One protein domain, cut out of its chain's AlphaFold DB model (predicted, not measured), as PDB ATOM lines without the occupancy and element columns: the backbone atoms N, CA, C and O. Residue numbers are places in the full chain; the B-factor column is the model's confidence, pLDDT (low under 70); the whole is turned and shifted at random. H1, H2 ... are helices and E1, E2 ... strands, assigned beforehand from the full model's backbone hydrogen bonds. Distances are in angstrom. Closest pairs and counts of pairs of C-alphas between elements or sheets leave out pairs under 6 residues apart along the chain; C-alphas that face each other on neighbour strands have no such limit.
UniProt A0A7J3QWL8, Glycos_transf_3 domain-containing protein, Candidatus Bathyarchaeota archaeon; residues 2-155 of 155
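AT A GLANCE: This is residues 2 to 155 of the 155 residues of the protein "Glycos_transf_3 domain-containing protein" of Candidatus Bathyarchaeota archaeon (UniProt A0A7J3QWL8). A twisted three-stranded sheet, with H1 covering one face, makes one end of this domain, and a group of crossed helices makes the rest. H5 lies in the middle, grazing the sheet with residues 98 to 105 and packing crosswise on H6, while H4 and H7 lie beyond them and H8 is at the far end. The printed part has 154 residues, with eight named helices and three named strands in the order H1 E1 E2 E3 H2 H3 H4 H5 H6 H7 H8; the class is mixed, helices and strands, and the sheet order is E1 - E2 - E3, antiparallel. It is compact, with a radius of gyration of the C-alphas of 16.7 A and spans of 48 by 35 by 27 A.

HOW THE PARTS SIT: Start with H1, residues 2 to 11, then E1, 16 to 22, E2, 35 to 41, and E3, 44 to 50. The strands form a meander, each the antiparallel neighbour of the one before; look for N 19 and O 38 at 2.9 A, and N 37 and O 48 at 2.9 A, both within hydrogen-bond range. H1 is on the sheet in two layers, a helix on one face, at a height of 8.1 A; C-alphas Val 2 and Val 19 are its closest to E1, 5.4 A. Next come H2, 52 to 55, H3, 62 to 65, H4, 70 to 82, H5, 90 to 105, and H6, 112 to 124. H5 and H6 touch at a steep tilt of 61 degrees, opposite ways, closest at C-alphas Ala 100 and Gly 115, 4.2 A. H2 only just touches H6, with 3 pairs of C-alphas within 8 A, closest at Leu 55 and Phe 112, 5.9 A. H3 touches H5, closest at C-alphas Ile 65 and Lys 91, 5.2 A. Last are H7, 127 to 138, and H8, 144 to 154. H4 is the hub, touching H5, H6 only at their ends, H7 and, only just, H8 with 3 pairs; its closest C-alphas to H7 are Leu 81 and Tyr 129, 4.9 A. Each O i to N i+4 pair is within hydrogen-bond range in H1, H4, H5, H6, H7 and H8; H2 and H3 are too short for one.

IN THESE COORDINATES: Find C-alpha 2 at (5.325, -43.292, -0.038), where H1 begins. E1 is 20.1 A long; H5 runs 23.2 A from C-alpha 90 at (21.032, -43.782, -19.545). H8 ends at C-alpha 154, (23.739, -30.255, -32.067).

THE WHOLE: The C-alphas of Gly 11 and Ala 152 are farthest apart, 48.9 A. The printed part has no cut; the link from E1 to E2 is long, and no printed residue is under 70 in pLDDT.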
ATOM      1  N   VAL A   2       6.263 -43.362   1.100       95.50
ATOM      2  CA  VAL A   2       5.325 -43.292  -0.038       95.50
ATOM      3  C   VAL A   2       3.850 -43.549   0.303       95.50
ATOM      4  O   VAL A   2       2.994 -42.744  -0.046       95.50
ATOM      5  N   GLY A   3       3.541 -44.592   1.085       96.50
ATOM      6  CA  GLY A   3       2.156 -44.946   1.411       96.50
ATOM      7  C   GLY A   3       1.417 -43.880   2.227       96.50
ATOM      8  O   GLY A   3       0.243 -43.627   1.981       96.50
ATOM      9  N   LYS A   4       2.097 -43.198   3.162       97.25
ATOM     10  CA  LYS A   4       1.474 -42.124   3.958       97.25
ATOM     11  C   LYS A   4       1.134 -40.919   3.083       97.25
ATOM     12  O   LYS A   4       0.047 -40.370   3.209       97.25
ATOM     13  N   VAL A   5       2.039 -40.546   2.179       98.12
ATOM     14  CA  VAL A   5       1.821 -39.436   1.239       98.12
ATOM     15  C   VAL A   5       0.680 -39.773   0.277       98.12
ATOM     16  O   VAL A   5      -0.209 -38.950   0.091       98.12
ATOM     17  N   ALA A   6       0.619 -41.002  -0.245       98.12
ATOM     18  CA  ALA A   6      -0.489 -41.442  -1.096       98.12
ATOM     19  C   ALA A   6      -1.850 -41.366  -0.376       98.12
ATOM     20  O   ALA A   6      -2.835 -40.923  -0.964       98.12
ATOM     21  N   GLN A   7      -1.912 -41.723   0.916       98.12
ATOM     22  CA  GLN A   7      -3.131 -41.563   1.723       98.12
ATOM     23  C   GLN A   7      -3.520 -40.090   1.908       98.12
ATOM     24  O   GLN A   7      -4.705 -39.766   1.852       98.12
ATOM     25  N   VAL A   8      -2.547 -39.189   2.087       98.19
ATOM     26  CA  VAL A   8      -2.811 -37.740   2.138       98.19
ATOM     27  C   VAL A   8      -3.387 -37.254   0.809       98.19
ATOM     28  O   VAL A   8      -4.418 -36.590   0.812       98.19
ATOM     29  N   LEU A   9      -2.788 -37.634  -0.324       97.94
ATOM     30  CA  LEU A   9      -3.284 -37.269  -1.657       97.94
ATOM     31  C   LEU A   9      -4.713 -37.780  -1.896       97.94
ATOM     32  O   LEU A   9      -5.564 -37.030  -2.373       97.94
ATOM     33  N   LYS A  10      -5.011 -39.016  -1.477       97.69
ATOM     34  CA  LYS A  10      -6.376 -39.560  -1.484       97.69
ATOM     35  C   LYS A  10      -7.326 -38.728  -0.616       97.69
ATOM     36  O   LYS A  10      -8.427 -38.410  -1.054       97.69
ATOM     37  N   GLY A  11      -6.907 -38.352   0.593       97.69
ATOM     38  CA  GLY A  11      -7.692 -37.509   1.504       97.69
ATOM     39  C   GLY A  11      -7.964 -36.100   0.963       97.69
ATOM     40  O   GLY A  11      -9.008 -35.528   1.263       97.69
ATOM     41  N   LEU A  12      -7.072 -35.572   0.120       97.62
ATOM     42  CA  LEU A  12      -7.251 -34.309  -0.609       97.62
ATOM     43  C   LEU A  12      -8.165 -34.438  -1.843       97.62
ATOM     44  O   LEU A  12      -8.439 -33.439  -2.504       97.62
ATOM     45  N   GLY A  13      -8.653 -35.642  -2.150       96.69
ATOM     46  CA  GLY A  13      -9.615 -35.888  -3.224       96.69
ATOM     47  C   GLY A  13      -9.002 -36.213  -4.586       96.69
ATOM     48  O   GLY A  13      -9.735 -36.237  -5.578       96.69
ATOM     49  N   LEU A  14      -7.691 -36.482  -4.668       96.94
ATOM     50  CA  LEU A  14      -7.093 -36.978  -5.909       96.94
ATOM     51  C   LEU A  14      -7.646 -38.375  -6.232       96.94
ATOM     52  O   LEU A  14      -7.874 -39.194  -5.341       96.94
ATOM     53  N   LYS A  15      -7.854 -38.642  -7.525       92.75
ATOM     54  CA  LYS A  15      -8.296 -39.954  -8.034       92.75
ATOM     55  C   LYS A  15      -7.158 -40.785  -8.625       92.75
ATOM     56  O   LYS A  15      -7.281 -42.003  -8.692       92.75
ATOM     57  N   GLU A  16      -6.086 -40.112  -9.021       96.94
ATOM     58  CA  GLU A  16      -4.947 -40.658  -9.743       96.94
ATOM     59  C   GLU A  16      -3.682 -39.953  -9.228       96.94
ATOM     60  O   GLU A  16      -3.613 -38.721  -9.250       96.94
ATOM     61  N   ALA A  17      -2.731 -40.710  -8.681       97.94
ATOM     62  CA  ALA A  17      -1.436 -40.202  -8.230       97.94
ATOM     63  C   ALA A  17      -0.418 -41.334  -8.045       97.94
ATOM     64  O   ALA A  17      -0.759 -42.417  -7.571       97.94
ATOM     65  N   MET A  18       0.858 -41.049  -8.297       98.25
ATOM     66  CA  MET A  18       1.969 -41.923  -7.922       98.25
ATOM     67  C   MET A  18       2.903 -41.194  -6.965       98.25
ATOM     68  O   MET A  18       3.318 -40.068  -7.228       98.25
ATOM     69  N   VAL A  19       3.246 -41.853  -5.860       98.50
ATOM     70  CA  VAL A  19       4.335 -41.432  -4.975       98.50
ATOM     71  C   VAL A  19       5.456 -42.446  -5.104       98.50
ATOM     72  O   VAL A  19       5.237 -43.635  -4.861       98.50
ATOM     73  N   VAL A  20       6.642 -41.977  -5.471       98.38
ATOM     74  CA  VAL A  20       7.791 -42.821  -5.811       98.38
ATOM     75  C   VAL A  20       8.957 -42.569  -4.858       98.38
ATOM     76  O   VAL A  20       9.033 -41.521  -4.217       98.38
ATOM     77  N   HIS A  21       9.824 -43.563  -4.717       98.44
ATOM     78  CA  HIS A  21      11.093 -43.453  -4.007       98.44
ATOM     79  C   HIS A  21      12.070 -44.499  -4.549       98.44
ATOM     80  O   HIS A  21      11.843 -45.700  -4.364       98.44
ATOM     81  N   GLY A  22      13.140 -44.050  -5.201       97.81
ATOM     82  CA  GLY A  22      14.269 -44.897  -5.569       97.81
ATOM     83  C   GLY A  22      14.962 -45.425  -4.313       97.81
ATOM     84  O   GLY A  22      15.315 -44.661  -3.414       97.81
ATOM     85  N   LEU A  23      15.143 -46.744  -4.216       96.94
ATOM     86  CA  LEU A  23      15.763 -47.394  -3.051       96.94
ATOM     87  C   LEU A  23      17.282 -47.164  -2.970       96.94
ATOM     88  O   LEU A  23      17.911 -47.492  -1.967       96.94
ATOM     89  N   ASP A  24      17.851 -46.572  -4.013       94.00
ATOM     90  CA  ASP A  24      19.180 -45.968  -4.083       94.00
ATOM     91  C   ASP A  24      19.243 -44.558  -3.459       94.00
ATOM     92  O   ASP A  24      20.318 -43.967  -3.383       94.00
ATOM     93  N   GLY A  25      18.116 -44.034  -2.964       92.62
ATOM     94  CA  GLY A  25      18.025 -42.755  -2.257       92.62
ATOM     95  C   GLY A  25      17.433 -41.612  -3.080       92.62
ATOM     96  O   GLY A  25      17.332 -40.503  -2.559       92.62
ATOM     97  N   LEU A  26      17.023 -41.871  -4.324       92.00
ATOM     98  CA  LEU A  26      16.415 -40.872  -5.201       92.00
ATOM     99  C   LEU A  26      14.937 -40.612  -4.844       92.00
ATOM    100  O   LEU A  26      14.213 -41.486  -4.351       92.00
ATOM    101  N   ASP A  27      14.473 -39.392  -5.098       96.06
ATOM    102  CA  ASP A  27      13.080 -38.950  -4.942       96.06
ATOM    103  C   ASP A  27      12.245 -39.098  -6.231       96.06
ATOM    104  O   ASP A  27      11.107 -38.638  -6.306       96.06
ATOM    105  N   GLU A  28      12.787 -39.810  -7.216       97.12
ATOM    106  CA  GLU A  28      12.191 -40.116  -8.518       97.12
ATOM    107  C   GLU A  28      12.167 -41.634  -8.781       97.12
ATOM    108  O   GLU A  28      12.603 -42.435  -7.945       97.12
ATOM    109  N   ILE A  29      11.634 -42.058  -9.933       98.25
ATOM    110  CA  ILE A  29      11.813 -43.442 -10.383       98.25
ATOM    111  C   ILE A  29      13.267 -43.616 -10.815       98.25
ATOM    112  O   ILE A  29      13.731 -42.941 -11.734       98.25
ATOM    113  N   SER A  30      13.968 -44.541 -10.164       97.94
ATOM    114  CA  SER A  30      15.369 -44.842 -10.444       97.94
ATOM    115  C   SER A  30      15.515 -45.812 -11.617       97.94
ATOM    116  O   SER A  30      14.818 -46.825 -11.697       97.94
ATOM    117  N   THR A  31      16.474 -45.528 -12.503       97.94
ATOM    118  CA  THR A  31      16.999 -46.493 -13.486       97.94
ATOM    119  C   THR A  31      18.271 -47.191 -13.002       97.94
ATOM    120  O   THR A  31      18.781 -48.069 -13.693       97.94
ATOM    121  N   VAL A  32      18.802 -46.821 -11.834       97.81
ATOM    122  CA  VAL A  32      20.003 -47.425 -11.230       97.81
ATOM    123  C   VAL A  32      19.637 -48.606 -10.338       97.81
ATOM    124  O   VAL A  32      20.376 -49.586 -10.270       97.81
ATOM    125  N   GLY A  33      18.492 -48.535  -9.663       96.88
ATOM    126  CA  GLY A  33      18.023 -49.562  -8.744       96.88
ATOM    127  C   GLY A  33      16.504 -49.688  -8.717       96.88
ATOM    128  O   GLY A  33      15.788 -49.170  -9.568       96.88
ATOM    129  N   ARG A  34      16.003 -50.420  -7.719       98.31
ATOM    130  CA  ARG A  34      14.562 -50.615  -7.524       98.31
ATOM    131  C   ARG A  34      13.905 -49.327  -7.040       98.31
ATOM    132  O   ARG A  34      14.501 -48.571  -6.277       98.31
ATOM    133  N   THR A  35      12.647 -49.132  -7.407       98.69
ATOM    134  CA  THR A  35      11.809 -48.022  -6.939       98.69
ATOM    135  C   THR A  35      10.599 -48.569  -6.196       98.69
ATOM    136  O   THR A  35       9.909 -49.454  -6.699       98.69
ATOM    137  N   LEU A  36      10.309 -48.021  -5.015       98.62
ATOM    138  CA  LEU A  36       9.063 -48.269  -4.294       98.62
ATOM    139  C   LEU A  36       8.000 -47.260  -4.743       98.62
ATOM    140  O   LEU A  36       8.190 -46.051  -4.604       98.62
ATOM    141  N   ILE A  37       6.862 -47.753  -5.229       98.56
ATOM    142  CA  ILE A  37       5.758 -46.941  -5.748       98.56
ATOM    143  C   ILE A  37       4.510 -47.183  -4.902       98.56
ATOM    144  O   ILE A  37       4.095 -48.325  -4.710       98.56
ATOM    145  N   ALA A  38       3.880 -46.108  -4.422       98.62
ATOM    146  CA  ALA A  38       2.496 -46.119  -3.956       98.62
ATOM    147  C   ALA A  38       1.612 -45.435  -5.004       98.62
ATOM    148  O   ALA A  38       1.670 -44.217  -5.177       98.62
ATOM    149  N   TRP A  39       0.799 -46.228  -5.695       98.19
ATOM    150  CA  TRP A  39      -0.068 -45.787  -6.780       98.19
ATOM    151  C   TRP A  39      -1.519 -45.722  -6.296       98.19
ATOM    152  O   TRP A  39      -2.118 -46.749  -5.972       98.19
ATOM    153  N   LEU A  40      -2.059 -44.505  -6.216       98.31
ATOM    154  CA  LEU A  40      -3.479 -44.216  -6.037       98.31
ATOM    155  C   LEU A  40      -4.166 -44.236  -7.405       98.31
ATOM    156  O   LEU A  40      -3.879 -43.368  -8.224       98.31
ATOM    157  N   ARG A  41      -5.084 -45.177  -7.621       96.44
ATOM    158  CA  ARG A  41      -5.895 -45.287  -8.839       96.44
ATOM    159  C   ARG A  41      -7.311 -45.704  -8.472       96.44
ATOM    160  O   ARG A  41      -7.499 -46.640  -7.698       96.44
ATOM    161  N   ASP A  42      -8.297 -44.962  -8.967       91.19
ATOM    162  CA  ASP A  42      -9.727 -45.196  -8.712       91.19
ATOM    163  C   ASP A  42     -10.081 -45.310  -7.216       91.19
ATOM    164  O   ASP A  42     -10.960 -46.059  -6.796       91.19
ATOM    165  N   GLY A  43      -9.382 -44.536  -6.380       90.94
ATOM    166  CA  GLY A  43      -9.583 -44.520  -4.930       90.94
ATOM    167  C   GLY A  43      -8.908 -45.670  -4.173       90.94
ATOM    168  O   GLY A  43      -8.947 -45.680  -2.939       90.94
ATOM    169  N   GLU A  44      -8.241 -46.597  -4.855       96.56
ATOM    170  CA  GLU A  44      -7.429 -47.648  -4.244       96.56
ATOM    171  C   GLU A  44      -5.949 -47.282  -4.274       96.56
ATOM    172  O   GLU A  44      -5.459 -46.720  -5.246       96.56
ATOM    173  N   ILE A  45      -5.221 -47.609  -3.203       98.19
ATOM    174  CA  ILE A  45      -3.767 -47.435  -3.156       98.19
ATOM    175  C   ILE A  45      -3.126 -48.813  -3.191       98.19
ATOM    176  O   ILE A  45      -3.316 -49.607  -2.267       98.19
ATOM    177  N   LYS A  46      -2.330 -49.073  -4.226       98.00
ATOM    178  CA  LYS A  46      -1.473 -50.256  -4.322       98.00
ATOM    179  C   LYS A  46      -0.026 -49.836  -4.133       98.00
ATOM    180  O   LYS A  46       0.407 -48.829  -4.680       98.00
ATOM    181  N   THR A  47       0.708 -50.587  -3.320       98.31
ATOM    182  CA  THR A  47       2.140 -50.360  -3.099       98.31
ATOM    183  C   THR A  47       2.914 -51.555  -3.621       98.31
ATOM    184  O   THR A  47       2.576 -52.688  -3.285       98.31
ATOM    185  N   PHE A  48       3.921 -51.305  -4.448       98.06
ATOM    186  CA  PHE A  48       4.752 -52.337  -5.055       98.06
ATOM    187  C   PHE A  48       6.131 -51.771  -5.394       98.06
ATOM    188  O   PHE A  48       6.343 -50.559  -5.383       98.06
ATOM    189  N   GLU A  49       7.072 -52.665  -5.670       98.31
ATOM    190  CA  GLU A  49       8.405 -52.308  -6.138       98.31
ATOM    191  C   GLU A  49       8.557 -52.665  -7.611       98.31
ATOM    192  O   GLU A  49       8.006 -53.670  -8.061       98.31
ATOM    193  N   VAL A  50       9.339 -51.864  -8.324       98.12
ATOM    194  CA  VAL A  50       9.714 -52.094  -9.723       98.12
ATOM    195  C   VAL A  50      11.223 -51.993  -9.877       98.12
ATOM    196  O   VAL A  50      11.857 -51.145  -9.244       98.12
ATOM    197  N   ALA A  51      11.803 -52.861 -10.696       98.31
ATOM    198  CA  ALA A  51      13.156 -52.717 -11.220       98.31
ATOM    199  C   ALA A  51      13.131 -51.963 -12.569       98.31
ATOM    200  O   ALA A  51      12.075 -51.901 -13.204       98.31
ATOM    201  N   PRO A  52      14.265 -51.409 -13.038       97.94
ATOM    202  CA  PRO A  52      14.350 -50.761 -14.351       97.94
ATOM    203  C   PRO A  52      13.833 -51.649 -15.497       97.94
ATOM    204  O   PRO A  52      13.126 -51.178 -16.388       97.94
ATOM    205  N   GLU A  53      14.100 -52.954 -15.428       97.31
ATOM    206  CA  GLU A  53      13.687 -53.935 -16.434       97.31
ATOM    207  C   GLU A  53      12.165 -54.120 -16.488       97.31
ATOM    208  O   GLU A  53      11.608 -54.281 -17.574       97.31
ATOM    209  N   ASP A  54      11.478 -54.031 -15.342       97.06
ATOM    210  CA  ASP A  54      10.009 -54.090 -15.269       97.06
ATOM    211  C   ASP A  54       9.359 -52.882 -15.967       97.06
ATOM    212  O   ASP A  54       8.189 -52.921 -16.351       97.06
ATOM    213  N   LEU A  55      10.125 -51.800 -16.131       96.81
ATOM    214  CA  LEU A  55       9.719 -50.552 -16.773       96.81
ATOM    215  C   LEU A  55      10.134 -50.492 -18.247       96.81
ATOM    216  O   LEU A  55       9.834 -49.505 -18.909       96.81
ATOM    217  N   GLY A  56      10.798 -51.530 -18.770       95.88
ATOM    218  CA  GLY A  56      11.221 -51.608 -20.170       95.88
ATOM    219  C   GLY A  56      12.534 -50.888 -20.485       95.88
ATOM    220  O   GLY A  56      12.821 -50.647 -21.658       95.88
ATOM    221  N   VAL A  57      13.345 -50.553 -19.476       97.31
ATOM    222  CA  VAL A  57      14.662 -49.920 -19.662       97.31
ATOM    223  C   VAL A  57      15.786 -50.752 -19.045       97.31
ATOM    224  O   VAL A  57      15.567 -51.582 -18.168       97.31
ATOM    225  N   LYS A  58      17.017 -50.534 -19.515       96.88
ATOM    226  CA  LYS A  58      18.209 -51.183 -18.951       96.88
ATOM    227  C   LYS A  58      18.594 -50.514 -17.631       96.88
ATOM    228  O   LYS A  58      18.595 -49.280 -17.551       96.88
ATOM    229  N   GLN A  59      19.018 -51.306 -16.647       97.62
ATOM    230  CA  GLN A  59      19.687 -50.768 -15.469       97.62
ATOM    231  C   GLN A  59      20.908 -49.919 -15.867       97.62
ATOM    232  O   GLN A  59      21.736 -50.310 -16.692       97.62
ATOM    233  N   SER A  60      20.995 -48.731 -15.277       96.81
ATOM    234  CA  SER A  60      22.059 -47.744 -15.466       96.81
ATOM    235  C   SER A  60      23.002 -47.729 -14.260       96.81
ATOM    236  O   SER A  60      22.665 -48.232 -13.191       96.81
ATOM    237  N   SER A  61      24.184 -47.126 -14.402       96.81
ATOM    238  CA  SER A  61      25.037 -46.813 -13.248       96.81
ATOM    239  C   SER A  61      24.767 -45.390 -12.762       96.81
ATOM    240  O   SER A  61      24.339 -44.540 -13.551       96.81
ATOM    241  N   LEU A  62      25.050 -45.100 -11.489       94.38
ATOM    242  CA  LEU A  62      24.888 -43.748 -10.948       94.38
ATOM    243  C   LEU A  62      25.743 -42.738 -11.730       94.38
ATOM    244  O   LEU A  62      25.265 -41.678 -12.120       94.38
ATOM    245  N   GLU A  63      26.981 -43.104 -12.054       95.38
ATOM    246  CA  GLU A  63      27.917 -42.278 -12.823       95.38
ATOM    247  C   GLU A  63      27.371 -41.921 -14.208       95.38
ATOM    248  O   GLU A  63      27.612 -40.823 -14.701       95.38
ATOM    249  N   SER A  64      26.606 -42.826 -14.825       95.69
ATOM    250  CA  SER A  64      26.047 -42.623 -16.165       95.69
ATOM    251  C   SER A  64      24.866 -41.644 -16.213       95.69
ATOM    252  O   SER A  64      24.554 -41.123 -17.286       95.69
ATOM    253  N   ILE A  65      24.220 -41.379 -15.070       94.44
ATOM    254  CA  ILE A  65      23.068 -40.469 -14.974       94.44
ATOM    255  C   ILE A  65      23.393 -39.134 -14.292       94.44
ATOM    256  O   ILE A  65      22.629 -38.179 -14.426       94.44
ATOM    257  N   LEU A  66      24.536 -39.036 -13.607       93.38
ATOM    258  CA  LEU A  66      24.967 -37.809 -12.942       93.38
ATOM    259  C   LEU A  66      25.216 -36.661 -13.935       93.38
ATOM    260  O   LEU A  66      25.678 -36.852 -15.062       93.38
ATOM    261  N   CYS A  67      24.926 -35.446 -13.472       91.12
ATOM    262  CA  CYS A  67      25.355 -34.193 -14.090       91.12
ATOM    263  C   CYS A  67      26.147 -33.397 -13.049       91.12
ATOM    264  O   CYS A  67      25.747 -33.304 -11.889       91.12
ATOM    265  N   THR A  68      27.271 -32.817 -13.454       90.75
ATOM    266  CA  THR A  68      28.245 -32.177 -12.555       90.75
ATOM    267  C   THR A  68      27.981 -30.690 -12.311       90.75
ATOM    268  O   THR A  68      28.599 -30.089 -11.433       90.75
ATOM    269  N   GLY A  69      27.040 -30.083 -13.041       95.12
ATOM    270  CA  GLY A  69      26.680 -28.680 -12.867       95.12
ATOM    271  C   GLY A  69      25.501 -28.225 -13.724       95.12
ATOM    272  O   GLY A  69      24.964 -28.977 -14.538       95.12
ATOM    273  N   VAL A  70      25.110 -26.961 -13.539       94.12
ATOM    274  CA  VAL A  70      23.960 -26.340 -14.223       94.12
ATOM    275  C   VAL A  70      24.141 -26.336 -15.742       94.12
ATOM    276  O   VAL A  70      23.198 -26.629 -16.473       94.12
ATOM    277  N   GLU A  71      25.355 -26.050 -16.213       93.50
ATOM    278  CA  GLU A  71      25.658 -25.989 -17.644       93.50
ATOM    279  C   GLU A  71      25.505 -27.356 -18.324       93.50
ATOM    280  O   GLU A  71      24.780 -27.471 -19.312       93.50
ATOM    281  N   GLU A  72      26.087 -28.405 -17.731       94.94
ATOM    282  CA  GLU A  72      25.955 -29.781 -18.223       94.94
ATOM    283  C   GLU A  72      24.507 -30.279 -18.140       94.94
ATOM    284  O   GLU A  72      24.030 -30.952 -19.051       94.94
ATOM    285  N   SER A  73      23.788 -29.940 -17.065       95.56
ATOM    286  CA  SER A  73      22.386 -30.328 -16.893       95.56
ATOM    287  C   SER A  73      21.492 -29.716 -17.975       95.56
ATOM    288  O   SER A  73      20.677 -30.414 -18.581       95.56
ATOM    289  N   ALA A  74      21.683 -28.433 -18.290       94.88
ATOM    290  CA  ALA A  74      20.944 -27.763 -19.355       94.88
ATOM    291  C   ALA A  74      21.271 -28.342 -20.742       94.88
ATOM    292  O   ALA A  74      20.361 -28.582 -21.533       94.88
ATOM    293  N   GLU A  75      22.550 -28.604 -21.024       95.94
ATOM    294  CA  GLU A  75      22.990 -29.214 -22.284       95.94
ATOM    295  C   GLU A  75      22.475 -30.652 -22.433       95.94
ATOM    296  O   GLU A  75      21.923 -31.008 -23.470       95.94
ATOM    297  N   THR A  76      22.544 -31.456 -21.371       96.94
ATOM    298  CA  THR A  76      21.961 -32.806 -21.320       96.94
ATOM    299  C   THR A  76      20.455 -32.762 -21.560       96.94
ATOM    300  O   THR A  76      19.929 -33.531 -22.363       96.94
ATOM    301  N   THR A  77      19.745 -31.864 -20.875       96.75
ATOM    302  CA  THR A  77      18.292 -31.707 -21.027       96.75
ATOM    303  C   THR A  77      17.946 -31.357 -22.470       96.75
ATOM    304  O   THR A  77      17.031 -31.946 -23.042       96.75
ATOM    305  N   PHE A  78      18.711 -30.452 -23.087       97.44
ATOM    306  CA  PHE A  78      18.575 -30.147 -24.506       97.44
ATOM    307  C   PHE A  78      18.778 -31.394 -25.368       97.44
ATOM    308  O   PHE A  78      17.891 -31.727 -26.146       97.44
ATOM    309  N   GLN A  79      19.886 -32.122 -25.199       97.81
ATOM    310  CA  GLN A  79      20.189 -33.318 -25.993       97.81
ATOM    311  C   GLN A  79      19.100 -34.396 -25.871       97.81
ATOM    312  O   GLN A  79      18.761 -35.042 -26.864       97.81
ATOM    313  N   VAL A  80      18.530 -34.586 -24.674       98.19
ATOM    314  CA  VAL A  80      17.403 -35.504 -24.456       98.19
ATOM    315  C   VAL A  80      16.171 -35.033 -25.223       98.19
ATOM    316  O   VAL A  80      15.599 -35.812 -25.975       98.19
ATOM    317  N   LEU A  81      15.755 -33.775 -25.049       98.31
ATOM    318  CA  LEU A  81      14.506 -33.270 -25.630       98.31
ATOM    319  C   LEU A  81      14.587 -33.100 -27.150       98.31
ATOM    320  O   LEU A  81      13.587 -33.330 -27.826       98.31
ATOM    321  N   TYR A  82      15.752 -32.699 -27.664       97.69
ATOM    322  CA  TYR A  82      16.053 -32.557 -29.093       97.69
ATOM    323  C   TYR A  82      16.213 -33.914 -29.795       97.69
ATOM    324  O   TYR A  82      16.116 -33.985 -31.016       97.69
ATOM    325  N   GLY A  83      16.426 -34.997 -29.037       97.00
ATOM    326  CA  GLY A  83      16.556 -36.349 -29.578       97.00
ATOM    327  C   GLY A  83      17.966 -36.708 -30.058       97.00
ATOM    328  O   GLY A  83      18.118 -37.626 -30.856       97.00
ATOM    329  N   CYS A  84      19.006 -36.021 -29.568       95.88
ATOM    330  CA  CYS A  84      20.406 -36.308 -29.914       95.88
ATOM    331  C   CYS A  84      20.922 -37.623 -29.309       95.88
ATOM    332  O   CYS A  84      21.863 -38.221 -29.826       95.88
ATOM    333  N   LEU A  85      20.355 -38.044 -28.175       96.56
ATOM    334  CA  LEU A  85      20.787 -39.245 -27.460       96.56
ATOM    335  C   LEU A  85      20.080 -40.493 -27.993       96.56
ATOM    336  O   LEU A  85      18.871 -40.466 -28.258       96.56
ATOM    337  N   SER A  86      20.817 -41.608 -28.082       95.88
ATOM    338  CA  SER A  86      20.249 -42.897 -28.493       95.88
ATOM    339  C   SER A  86      19.075 -43.295 -27.586       95.88
ATOM    340  O   SER A  86      19.074 -42.940 -26.402       95.88
ATOM    341  N   PRO A  87      18.074 -44.040 -28.096       93.62
ATOM    342  CA  PRO A  87      16.917 -44.457 -27.301       93.62
ATOM    343  C   PRO A  87      17.257 -45.183 -25.996       93.62
ATOM    344  O   PRO A  87      16.513 -45.064 -25.029       93.62
ATOM    345  N   ASP A  88      18.389 -45.890 -25.947       94.69
ATOM    346  CA  ASP A  88      18.860 -46.629 -24.774       94.69
ATOM    347  C   ASP A  88      19.895 -45.874 -23.921       94.69
ATOM    348  O   ASP A  88      20.435 -46.439 -22.967       94.69
ATOM    349  N   HIS A  89      20.166 -44.599 -24.218       98.00
ATOM    350  CA  HIS A  89      21.104 -43.787 -23.450       98.00
ATOM    351  C   HIS A  89      20.613 -43.598 -21.996       98.00
ATOM    352  O   HIS A  89      19.478 -43.154 -21.806       98.00
ATOM    353  N   PRO A  90      21.448 -43.819 -20.956       97.94
ATOM    354  CA  PRO A  90      21.032 -43.782 -19.545       97.94
ATOM    355  C   PRO A  90      20.252 -42.526 -19.133       97.94
ATOM    356  O   PRO A  90      19.149 -42.621 -18.594       97.94
ATOM    357  N   LYS A  91      20.772 -41.336 -19.470       97.75
ATOM    358  CA  LYS A  91      20.105 -40.052 -19.182       97.75
ATOM    359  C   LYS A  91      18.748 -39.896 -19.897       97.75
ATOM    360  O   LYS A  91      17.822 -39.330 -19.325       97.75
ATOM    361  N   ARG A  92      18.595 -40.431 -21.118       98.00
ATOM    362  CA  ARG A  92      17.316 -40.413 -21.853       98.00
ATOM    363  C   ARG A  92      16.325 -41.402 -21.242       98.00
ATOM    364  O   ARG A  92      15.169 -41.041 -21.058       98.00
ATOM    365  N   SER A  93      16.779 -42.603 -20.887       98.06
ATOM    366  CA  SER A  93      15.965 -43.626 -20.219       98.06
ATOM    367  C   SER A  93      15.398 -43.128 -18.887       98.06
ATOM    368  O   SER A  93      14.204 -43.291 -18.642       98.06
ATOM    369  N   LEU A  94      16.215 -42.457 -18.063       98.00
ATOM    370  CA  LEU A  94      15.777 -41.866 -16.791       98.00
ATOM    371  C   LEU A  94      14.653 -40.839 -16.986       98.00
ATOM    372  O   LEU A  94      13.624 -40.897 -16.307       98.00
ATOM    373  N   VAL A  95      14.817 -39.936 -17.960       98.31
ATOM    374  CA  VAL A  95      13.789 -38.944 -18.309       98.31
ATOM    375  C   VAL A  95      12.530 -39.623 -18.851       98.31
ATOM    376  O   VAL A  95      11.425 -39.274 -18.442       98.31
ATOM    377  N   ALA A  96      12.676 -40.604 -19.744       98.50
ATOM    378  CA  ALA A  96      11.550 -41.272 -20.389       98.50
ATOM    379  C   ALA A  96      10.681 -42.055 -19.390       98.50
ATOM    380  O   ALA A  96       9.458 -41.980 -19.464       98.50
ATOM    381  N   VAL A  97      11.285 -42.740 -18.414       98.38
ATOM    382  CA  VAL A  97      10.552 -43.484 -17.373       98.38
ATOM    383  C   VAL A  97       9.778 -42.552 -16.438       98.38
ATOM    384  O   VAL A  97       8.609 -42.804 -16.135       98.38
ATOM    385  N   ASN A  98      10.384 -41.446 -16.003       98.69
ATOM    386  CA  ASN A  98       9.681 -40.472 -15.162       98.69
ATOM    387  C   ASN A  98       8.586 -39.728 -15.950       98.69
ATOM    388  O   ASN A  98       7.491 -39.497 -15.431       98.69
ATOM    389  N   ALA A  99       8.818 -39.436 -17.233       98.62
ATOM    390  CA  ALA A  99       7.787 -38.909 -18.126       98.62
ATOM    391  C   ALA A  99       6.635 -39.907 -18.333       98.62
ATOM    392  O   ALA A  99       5.476 -39.495 -18.324       98.62
ATOM    393  N   ALA A 100       6.925 -41.209 -18.446       98.56
ATOM    394  CA  ALA A 100       5.915 -42.262 -18.534       98.56
ATOM    395  C   ALA A 100       4.995 -42.266 -17.306       98.56
ATOM    396  O   ALA A 100       3.775 -42.294 -17.461       98.56
ATOM    397  N   ALA A 101       5.551 -42.148 -16.094       98.44
ATOM    398  CA  ALA A 101       4.752 -42.004 -14.874       98.44
ATOM    399  C   ALA A 101       3.835 -40.773 -14.934       98.44
ATOM    400  O   ALA A 101       2.644 -40.876 -14.640       98.44
ATOM    401  N   GLY A 102       4.366 -39.631 -15.390       98.25
ATOM    402  CA  GLY A 102       3.600 -38.402 -15.615       98.25
ATOM    403  C   GLY A 102       2.455 -38.571 -16.621       98.25
ATOM    404  O   GLY A 102       1.344 -38.098 -16.383       98.25
ATOM    405  N   LEU A 103       2.696 -39.278 -17.728       98.50
ATOM    406  CA  LEU A 103       1.687 -39.580 -18.746       98.50
ATOM    407  C   LEU A 103       0.588 -40.501 -18.213       98.50
ATOM    408  O   LEU A 103      -0.579 -40.298 -18.547       98.50
ATOM    409  N   ILE A 104       0.938 -41.473 -17.367       97.94
ATOM    410  CA  ILE A 104      -0.038 -42.359 -16.728       97.94
ATOM    411  C   ILE A 104      -0.935 -41.563 -15.786       97.94
ATOM    412  O   ILE A 104      -2.153 -41.560 -15.960       97.94
ATOM    413  N   VAL A 105      -0.351 -40.816 -14.842       97.50
ATOM    414  CA  VAL A 105      -1.162 -40.049 -13.883       97.50
ATOM    415  C   VAL A 105      -1.920 -38.890 -14.544       97.50
ATOM    416  O   VAL A 105      -2.938 -38.429 -14.032       97.50
ATOM    417  N   GLY A 106      -1.454 -38.435 -15.710       96.75
ATOM    418  CA  GLY A 106      -2.140 -37.479 -16.578       96.75
ATOM    419  C   GLY A 106      -3.239 -38.086 -17.463       96.75
ATOM    420  O   GLY A 106      -3.842 -37.357 -18.254       96.75
ATOM    421  N   GLY A 107      -3.494 -39.397 -17.373       96.62
ATOM    422  CA  GLY A 107      -4.547 -40.093 -18.120       96.62
ATOM    423  C   GLY A 107      -4.262 -40.270 -19.616       96.62
ATOM    424  O   GLY A 107      -5.194 -40.399 -20.409       96.62
ATOM    425  N   LYS A 108      -2.990 -40.222 -20.032       98.00
ATOM    426  CA  LYS A 108      -2.555 -40.453 -21.423       98.00
ATOM    427  C   LYS A 108      -2.093 -41.883 -21.685       98.00
ATOM    428  O   LYS A 108      -2.076 -42.287 -22.843       98.00
ATOM    429  N   ALA A 109      -1.759 -42.633 -20.638       97.81
ATOM    430  CA  ALA A 109      -1.378 -44.035 -20.723       97.81
ATOM    431  C   ALA A 109      -1.956 -44.836 -19.548       97.81
ATOM    432  O   ALA A 109      -2.154 -44.297 -18.465       97.81
ATOM    433  N   ASP A 110      -2.181 -46.135 -19.745       95.25
ATOM    434  CA  ASP A 110      -2.745 -47.010 -18.708       95.25
ATOM    435  C   ASP A 110      -1.701 -47.815 -17.928       95.25
ATOM    436  O   ASP A 110      -2.015 -48.386 -16.879       95.25
ATOM    437  N   ASN A 111      -0.477 -47.899 -18.449       96.50
ATOM    438  CA  ASN A 111       0.619 -48.688 -17.899       96.50
ATOM    439  C   ASN A 111       1.984 -48.125 -18.338       96.50
ATOM    440  O   ASN A 111       2.060 -47.312 -19.260       96.50
ATOM    441  N   PHE A 112       3.057 -48.575 -17.680       97.44
ATOM    442  CA  PHE A 112       4.426 -48.116 -17.942       97.44
ATOM    443  C   PHE A 112       4.933 -48.446 -19.343       97.44
ATOM    444  O   PHE A 112       5.609 -47.605 -19.920       97.44
ATOM    445  N   ALA A 113       4.575 -49.599 -19.916       97.81
ATOM    446  CA  ALA A 113       5.025 -49.965 -21.257       97.81
ATOM    447  C   ALA A 113       4.525 -48.958 -22.308       97.81
ATOM    448  O   ALA A 113       5.324 -48.383 -23.042       97.81
ATOM    449  N   TYR A 114       3.221 -48.666 -22.312       98.25
ATOM    450  CA  TYR A 114       2.648 -47.678 -23.230       98.25
ATOM    451  C   TYR A 114       3.052 -46.238 -22.870       98.25
ATOM    452  O   TYR A 114       3.304 -45.416 -23.746       98.25
ATOM    453  N   GLY A 115       3.171 -45.920 -21.577       98.50
ATOM    454  CA  GLY A 115       3.672 -44.615 -21.136       98.50
ATOM    455  C   GLY A 115       5.103 -44.343 -21.609       98.50
ATOM    456  O   GLY A 115       5.409 -43.219 -22.006       98.50
ATOM    457  N   LEU A 116       5.965 -45.365 -21.597       98.44
ATOM    458  CA  LEU A 116       7.340 -45.274 -22.079       98.44
ATOM    459  C   LEU A 116       7.384 -45.080 -23.596       98.44
ATOM    460  O   LEU A 116       8.124 -44.217 -24.061       98.44
ATOM    461  N   GLU A 117       6.568 -45.823 -24.347       98.31
ATOM    462  CA  GLU A 117       6.431 -45.668 -25.801       98.31
ATOM    463  C   GLU A 117       6.056 -44.224 -26.170       98.31
ATOM    464  O   GLU A 117       6.765 -43.576 -26.939       98.31
ATOM    465  N   LEU A 118       5.022 -43.664 -25.534       98.62
ATOM    466  CA  LEU A 118       4.602 -42.276 -25.760       98.62
ATOM    467  C   LEU A 118       5.682 -41.251 -25.372       98.62
ATOM    468  O   LEU A 118       5.845 -40.225 -26.039       98.62
ATOM    469  N   ALA A 119       6.418 -41.495 -24.284       98.56
ATOM    470  CA  ALA A 119       7.518 -40.626 -23.871       98.56
ATOM    471  C   ALA A 119       8.663 -40.640 -24.898       98.56
ATOM    472  O   ALA A 119       9.207 -39.583 -25.229       98.56
ATOM    473  N   GLN A 120       9.002 -41.817 -25.430       98.00
ATOM    474  CA  GLN A 120      10.012 -41.973 -26.475       98.00
ATOM    475  C   GLN A 120       9.564 -41.333 -27.793       98.00
ATOM    476  O   GLN A 120      10.330 -40.556 -28.363       98.00
ATOM    477  N   GLU A 121       8.319 -41.552 -28.224       98.31
ATOM    478  CA  GLU A 121       7.744 -40.937 -29.427       98.31
ATOM    479  C   GLU A 121       7.747 -39.400 -29.337       98.31
ATOM    480  O   GLU A 121       8.068 -38.699 -30.300       98.31
ATOM    481  N   SER A 122       7.440 -38.843 -28.160       98.62
ATOM    482  CA  SER A 122       7.482 -37.394 -27.925       98.62
ATOM    483  C   SER A 122       8.877 -36.803 -28.164       98.62
ATOM    484  O   SER A 122       8.997 -35.703 -28.714       98.62
ATOM    485  N   ILE A 123       9.929 -37.538 -27.789       98.50
ATOM    486  CA  ILE A 123      11.325 -37.162 -28.043       98.50
ATOM    487  C   ILE A 123      11.658 -37.324 -29.533       98.50
ATOM    488  O   ILE A 123      12.131 -36.381 -30.159       98.50
ATOM    489  N   GLU A 124      11.368 -38.485 -30.120       97.75
ATOM    490  CA  GLU A 124      11.759 -38.837 -31.497       97.75
ATOM    491  C   GLU A 124      11.058 -37.996 -32.561       97.75
ATOM    492  O   GLU A 124      11.661 -37.617 -33.562       97.75
ATOM    493  N   SER A 125       9.797 -37.641 -32.326       98.12
ATOM    494  CA  SER A 125       9.044 -36.735 -33.198       98.12
ATOM    495  C   SER A 125       9.496 -35.271 -33.095       98.12
ATOM    496  O   SER A 125       8.990 -34.419 -33.828       98.12
ATOM    497  N   GLY A 126      10.388 -34.938 -32.151       97.94
ATOM    498  CA  GLY A 126      10.783 -33.564 -31.828       97.94
ATOM    499  C   GLY A 126       9.694 -32.757 -31.105       97.94
ATOM    500  O   GLY A 126       9.843 -31.549 -30.890       97.94
ATOM    501  N   SER A 127       8.585 -33.392 -30.714       98.56
ATOM    502  CA  SER A 127       7.466 -32.736 -30.028       98.56
ATOM    503  C   SER A 127       7.870 -32.191 -28.658       98.56
ATOM    504  O   SER A 127       7.478 -31.072 -28.304       98.56
ATOM    505  N   ALA A 128       8.689 -32.940 -27.916       98.38
ATOM    506  CA  ALA A 128       9.239 -32.535 -26.627       98.38
ATOM    507  C   ALA A 128      10.061 -31.241 -26.756       98.38
ATOM    508  O   ALA A 128       9.786 -30.249 -26.075       98.38
ATOM    509  N   TYR A 129      10.997 -31.204 -27.707       98.12
ATOM    510  CA  TYR A 129      11.790 -30.012 -27.994       98.12
ATOM    511  C   TYR A 129      10.942 -28.820 -28.446       98.12
ATOM    512  O   TYR A 129      11.069 -27.706 -27.929       98.12
ATOM    513  N   LYS A 130      10.005 -29.049 -29.372       98.12
ATOM    514  CA  LYS A 130       9.084 -28.010 -29.845       98.12
ATOM    515  C   LYS A 130       8.287 -27.397 -28.693       98.12
ATOM    516  O   LYS A 130       8.038 -26.190 -28.702       98.12
ATOM    517  N   LYS A 131       7.900 -28.197 -27.691       97.88
ATOM    518  CA  LYS A 131       7.207 -27.706 -26.493       97.88
ATOM    519  C   LYS A 131       8.105 -26.816 -25.636       97.88
ATOM    520  O   LYS A 131       7.643 -25.753 -25.223       97.88
ATOM    521  N   LEU A 132       9.371 -27.187 -25.428       96.44
ATOM    522  CA  LEU A 132      10.348 -26.331 -24.743       96.44
ATOM    523  C   LEU A 132      10.514 -24.990 -25.472       96.44
ATOM    524  O   LEU A 132      10.398 -23.936 -24.851       96.44
ATOM    525  N   LYS A 133      10.697 -25.012 -26.798       95.44
ATOM    526  CA  LYS A 133      10.845 -23.792 -27.611       95.44
ATOM    527  C   LYS A 133       9.617 -22.878 -27.518       95.44
ATOM    528  O   LYS A 133       9.750 -21.660 -27.426       95.44
ATOM    529  N   GLN A 134       8.414 -23.459 -27.485       96.19
ATOM    530  CA  GLN A 134       7.174 -22.713 -27.238       96.19
ATOM    531  C   GLN A 134       7.141 -22.079 -25.842       96.19
ATOM    532  O   GLN A 134       6.727 -20.929 -25.725       96.19
ATOM    533  N   LEU A 135       7.572 -22.805 -24.805       95.62
ATOM    534  CA  LEU A 135       7.616 -22.300 -23.432       95.62
ATOM    535  C   LEU A 135       8.608 -21.137 -23.285       95.62
ATOM    536  O   LEU A 135       8.255 -20.118 -22.702       95.62
ATOM    537  N   VAL A 136       9.807 -21.266 -23.864       94.50
ATOM    538  CA  VAL A 136      10.815 -20.194 -23.914       94.50
ATOM    539  C   VAL A 136      10.218 -18.951 -24.571       94.50
ATOM    540  O   VAL A 136      10.192 -17.893 -23.956       94.50
ATOM    541  N   LYS A 137       9.617 -19.090 -25.760       92.38
ATOM    542  CA  LYS A 137       8.975 -17.968 -26.464       92.38
ATOM    543  C   LYS A 137       7.828 -17.323 -25.673       92.38
ATOM    544  O   LYS A 137       7.566 -16.137 -25.842       92.38
ATOM    545  N   PHE A 138       7.103 -18.105 -24.878       94.69
ATOM    546  CA  PHE A 138       5.971 -17.618 -24.091       94.69
ATOM    547  C   PHE A 138       6.405 -16.784 -22.874       94.69
ATOM    548  O   PHE A 138       5.661 -15.901 -22.456       94.69
ATOM    549  N   TYR A 139       7.579 -17.056 -22.299       92.56
ATOM    550  CA  TYR A 139       8.041 -16.406 -21.073       92.56
ATOM    551  C   TYR A 139       8.965 -15.213 -21.364       92.56
ATOM    552  O   TYR A 139      10.062 -15.379 -21.897       92.56
ATOM    553  N   ASP A 140       8.541 -14.020 -20.938       77.56
ATOM    554  CA  ASP A 140       9.184 -12.719 -21.213       77.56
ATOM    555  C   ASP A 140      10.572 -12.540 -20.550       77.56
ATOM    556  O   ASP A 140      11.327 -11.636 -20.885       77.56
ATOM    557  N   GLY A 141      10.947 -13.423 -19.615       80.75
ATOM    558  CA  GLY A 141      12.265 -13.437 -18.962       80.75
ATOM    559  C   GLY A 141      13.201 -14.545 -19.449       80.75
ATOM    560  O   GLY A 141      14.159 -14.889 -18.754       80.75
ATOM    561  N   SER A 142      12.883 -15.186 -20.573       84.19
ATOM    562  CA  SER A 142      13.705 -16.262 -21.115       84.19
ATOM    563  C   SER A 142      14.950 -15.722 -21.831       84.19
ATOM    564  O   SER A 142      14.994 -14.573 -22.259       84.19
ATOM    565  N   LYS A 143      15.984 -16.566 -21.931       82.12
ATOM    566  CA  LYS A 143      17.218 -16.296 -22.684       82.12
ATOM    567  C   LYS A 143      17.258 -17.208 -23.912       82.12
ATOM    568  O   LYS A 143      17.821 -18.305 -23.817       82.12
ATOM    569  N   PRO A 144      16.573 -16.847 -25.012       88.25
ATOM    570  CA  PRO A 144      16.482 -17.699 -26.194       88.25
ATOM    571  C   PRO A 144      17.850 -17.960 -26.837       88.25
ATOM    572  O   PRO A 144      18.029 -19.012 -27.441       88.25
ATOM    573  N   GLU A 145      18.832 -17.080 -26.627       91.62
ATOM    574  CA  GLU A 145      20.174 -17.178 -27.216       91.62
ATOM    575  C   GLU A 145      20.870 -18.478 -26.800       91.62
ATOM    576  O   GLU A 145      21.483 -19.156 -27.615       91.62
ATOM    577  N   ARG A 146      20.697 -18.893 -25.538       89.88
ATOM    578  CA  ARG A 146      21.252 -20.160 -25.041       89.88
ATOM    579  C   ARG A 146      20.669 -21.369 -25.775       89.88
ATOM    580  O   ARG A 146      21.353 -22.372 -25.958       89.88
ATOM    581  N   LEU A 147      19.393 -21.298 -26.151       92.00
ATOM    582  CA  LEU A 147      18.740 -22.364 -26.901       92.00
ATOM    583  C   LEU A 147      19.269 -22.406 -28.340       92.00
ATOM    584  O   LEU A 147      19.560 -23.485 -28.842       92.00
ATOM    585  N   GLU A 148      19.455 -21.242 -28.962       93.19
ATOM    586  CA  GLU A 148      20.028 -21.094 -30.308       93.19
ATOM    587  C   GLU A 148      21.488 -21.578 -30.375       93.19
ATOM    588  O   GLU A 148      21.870 -22.263 -31.324       93.19
ATOM    589  N   GLU A 149      22.298 -21.299 -29.349       95.19
ATOM    590  CA  GLU A 149      23.670 -21.811 -29.225       95.19
ATOM    591  C   GLU A 149      23.719 -23.346 -29.192       95.19
ATOM    592  O   GLU A 149      24.603 -23.958 -29.794       95.19
ATOM    593  N   LEU A 150      22.770 -23.977 -28.493       95.44
ATOM    594  CA  LEU A 150      22.661 -25.435 -28.427       95.44
ATOM    595  C   LEU A 150      22.119 -26.023 -29.738       95.44
ATOM    596  O   LEU A 150      22.651 -27.034 -30.196       95.44
ATOM    597  N   GLU A 151      21.142 -25.372 -30.385       95.75
ATOM    598  CA  GLU A 151      20.681 -25.736 -31.736       95.75
ATOM    599  C   GLU A 151      21.844 -25.723 -32.733       95.75
ATOM    600  O   GLU A 151      22.021 -26.686 -33.467       95.75
ATOM    601  N   ALA A 152      22.686 -24.688 -32.718       95.81
ATOM    602  CA  ALA A 152      23.838 -24.587 -33.616       95.81
ATOM    603  C   ALA A 152      24.928 -25.641 -33.344       95.81
ATOM    604  O   ALA A 152      25.718 -25.957 -34.233       95.81
ATOM    605  N   ARG A 153      25.010 -26.161 -32.113       95.38
ATOM    606  CA  ARG A 153      26.002 -27.170 -31.717       95.38
ATOM    607  C   ARG A 153      25.575 -28.595 -32.075       95.38
ATOM    608  O   ARG A 153      26.444 -29.421 -32.346       95.38
ATOM    609  N   TYR A 154      24.276 -28.888 -32.023       92.06
ATOM    610  CA  TYR A 154      23.739 -30.255 -32.067       92.06
ATOM    611  C   TYR A 154      22.735 -30.532 -33.196       92.06
ATOM    612  O   TYR A 154      22.394 -31.699 -33.403       92.06
ATOM    613  N   GLY A 155      22.227 -29.498 -33.872       80.88
ATOM    614  CA  GLY A 155      21.313 -29.594 -35.016       80.88
ATOM    615  C   GLY A 155      22.030 -29.615 -36.354       80.88
ATOM    616  O   GLY A 155      21.453 -30.231 -37.277       80.88
TER     617      GLY A 155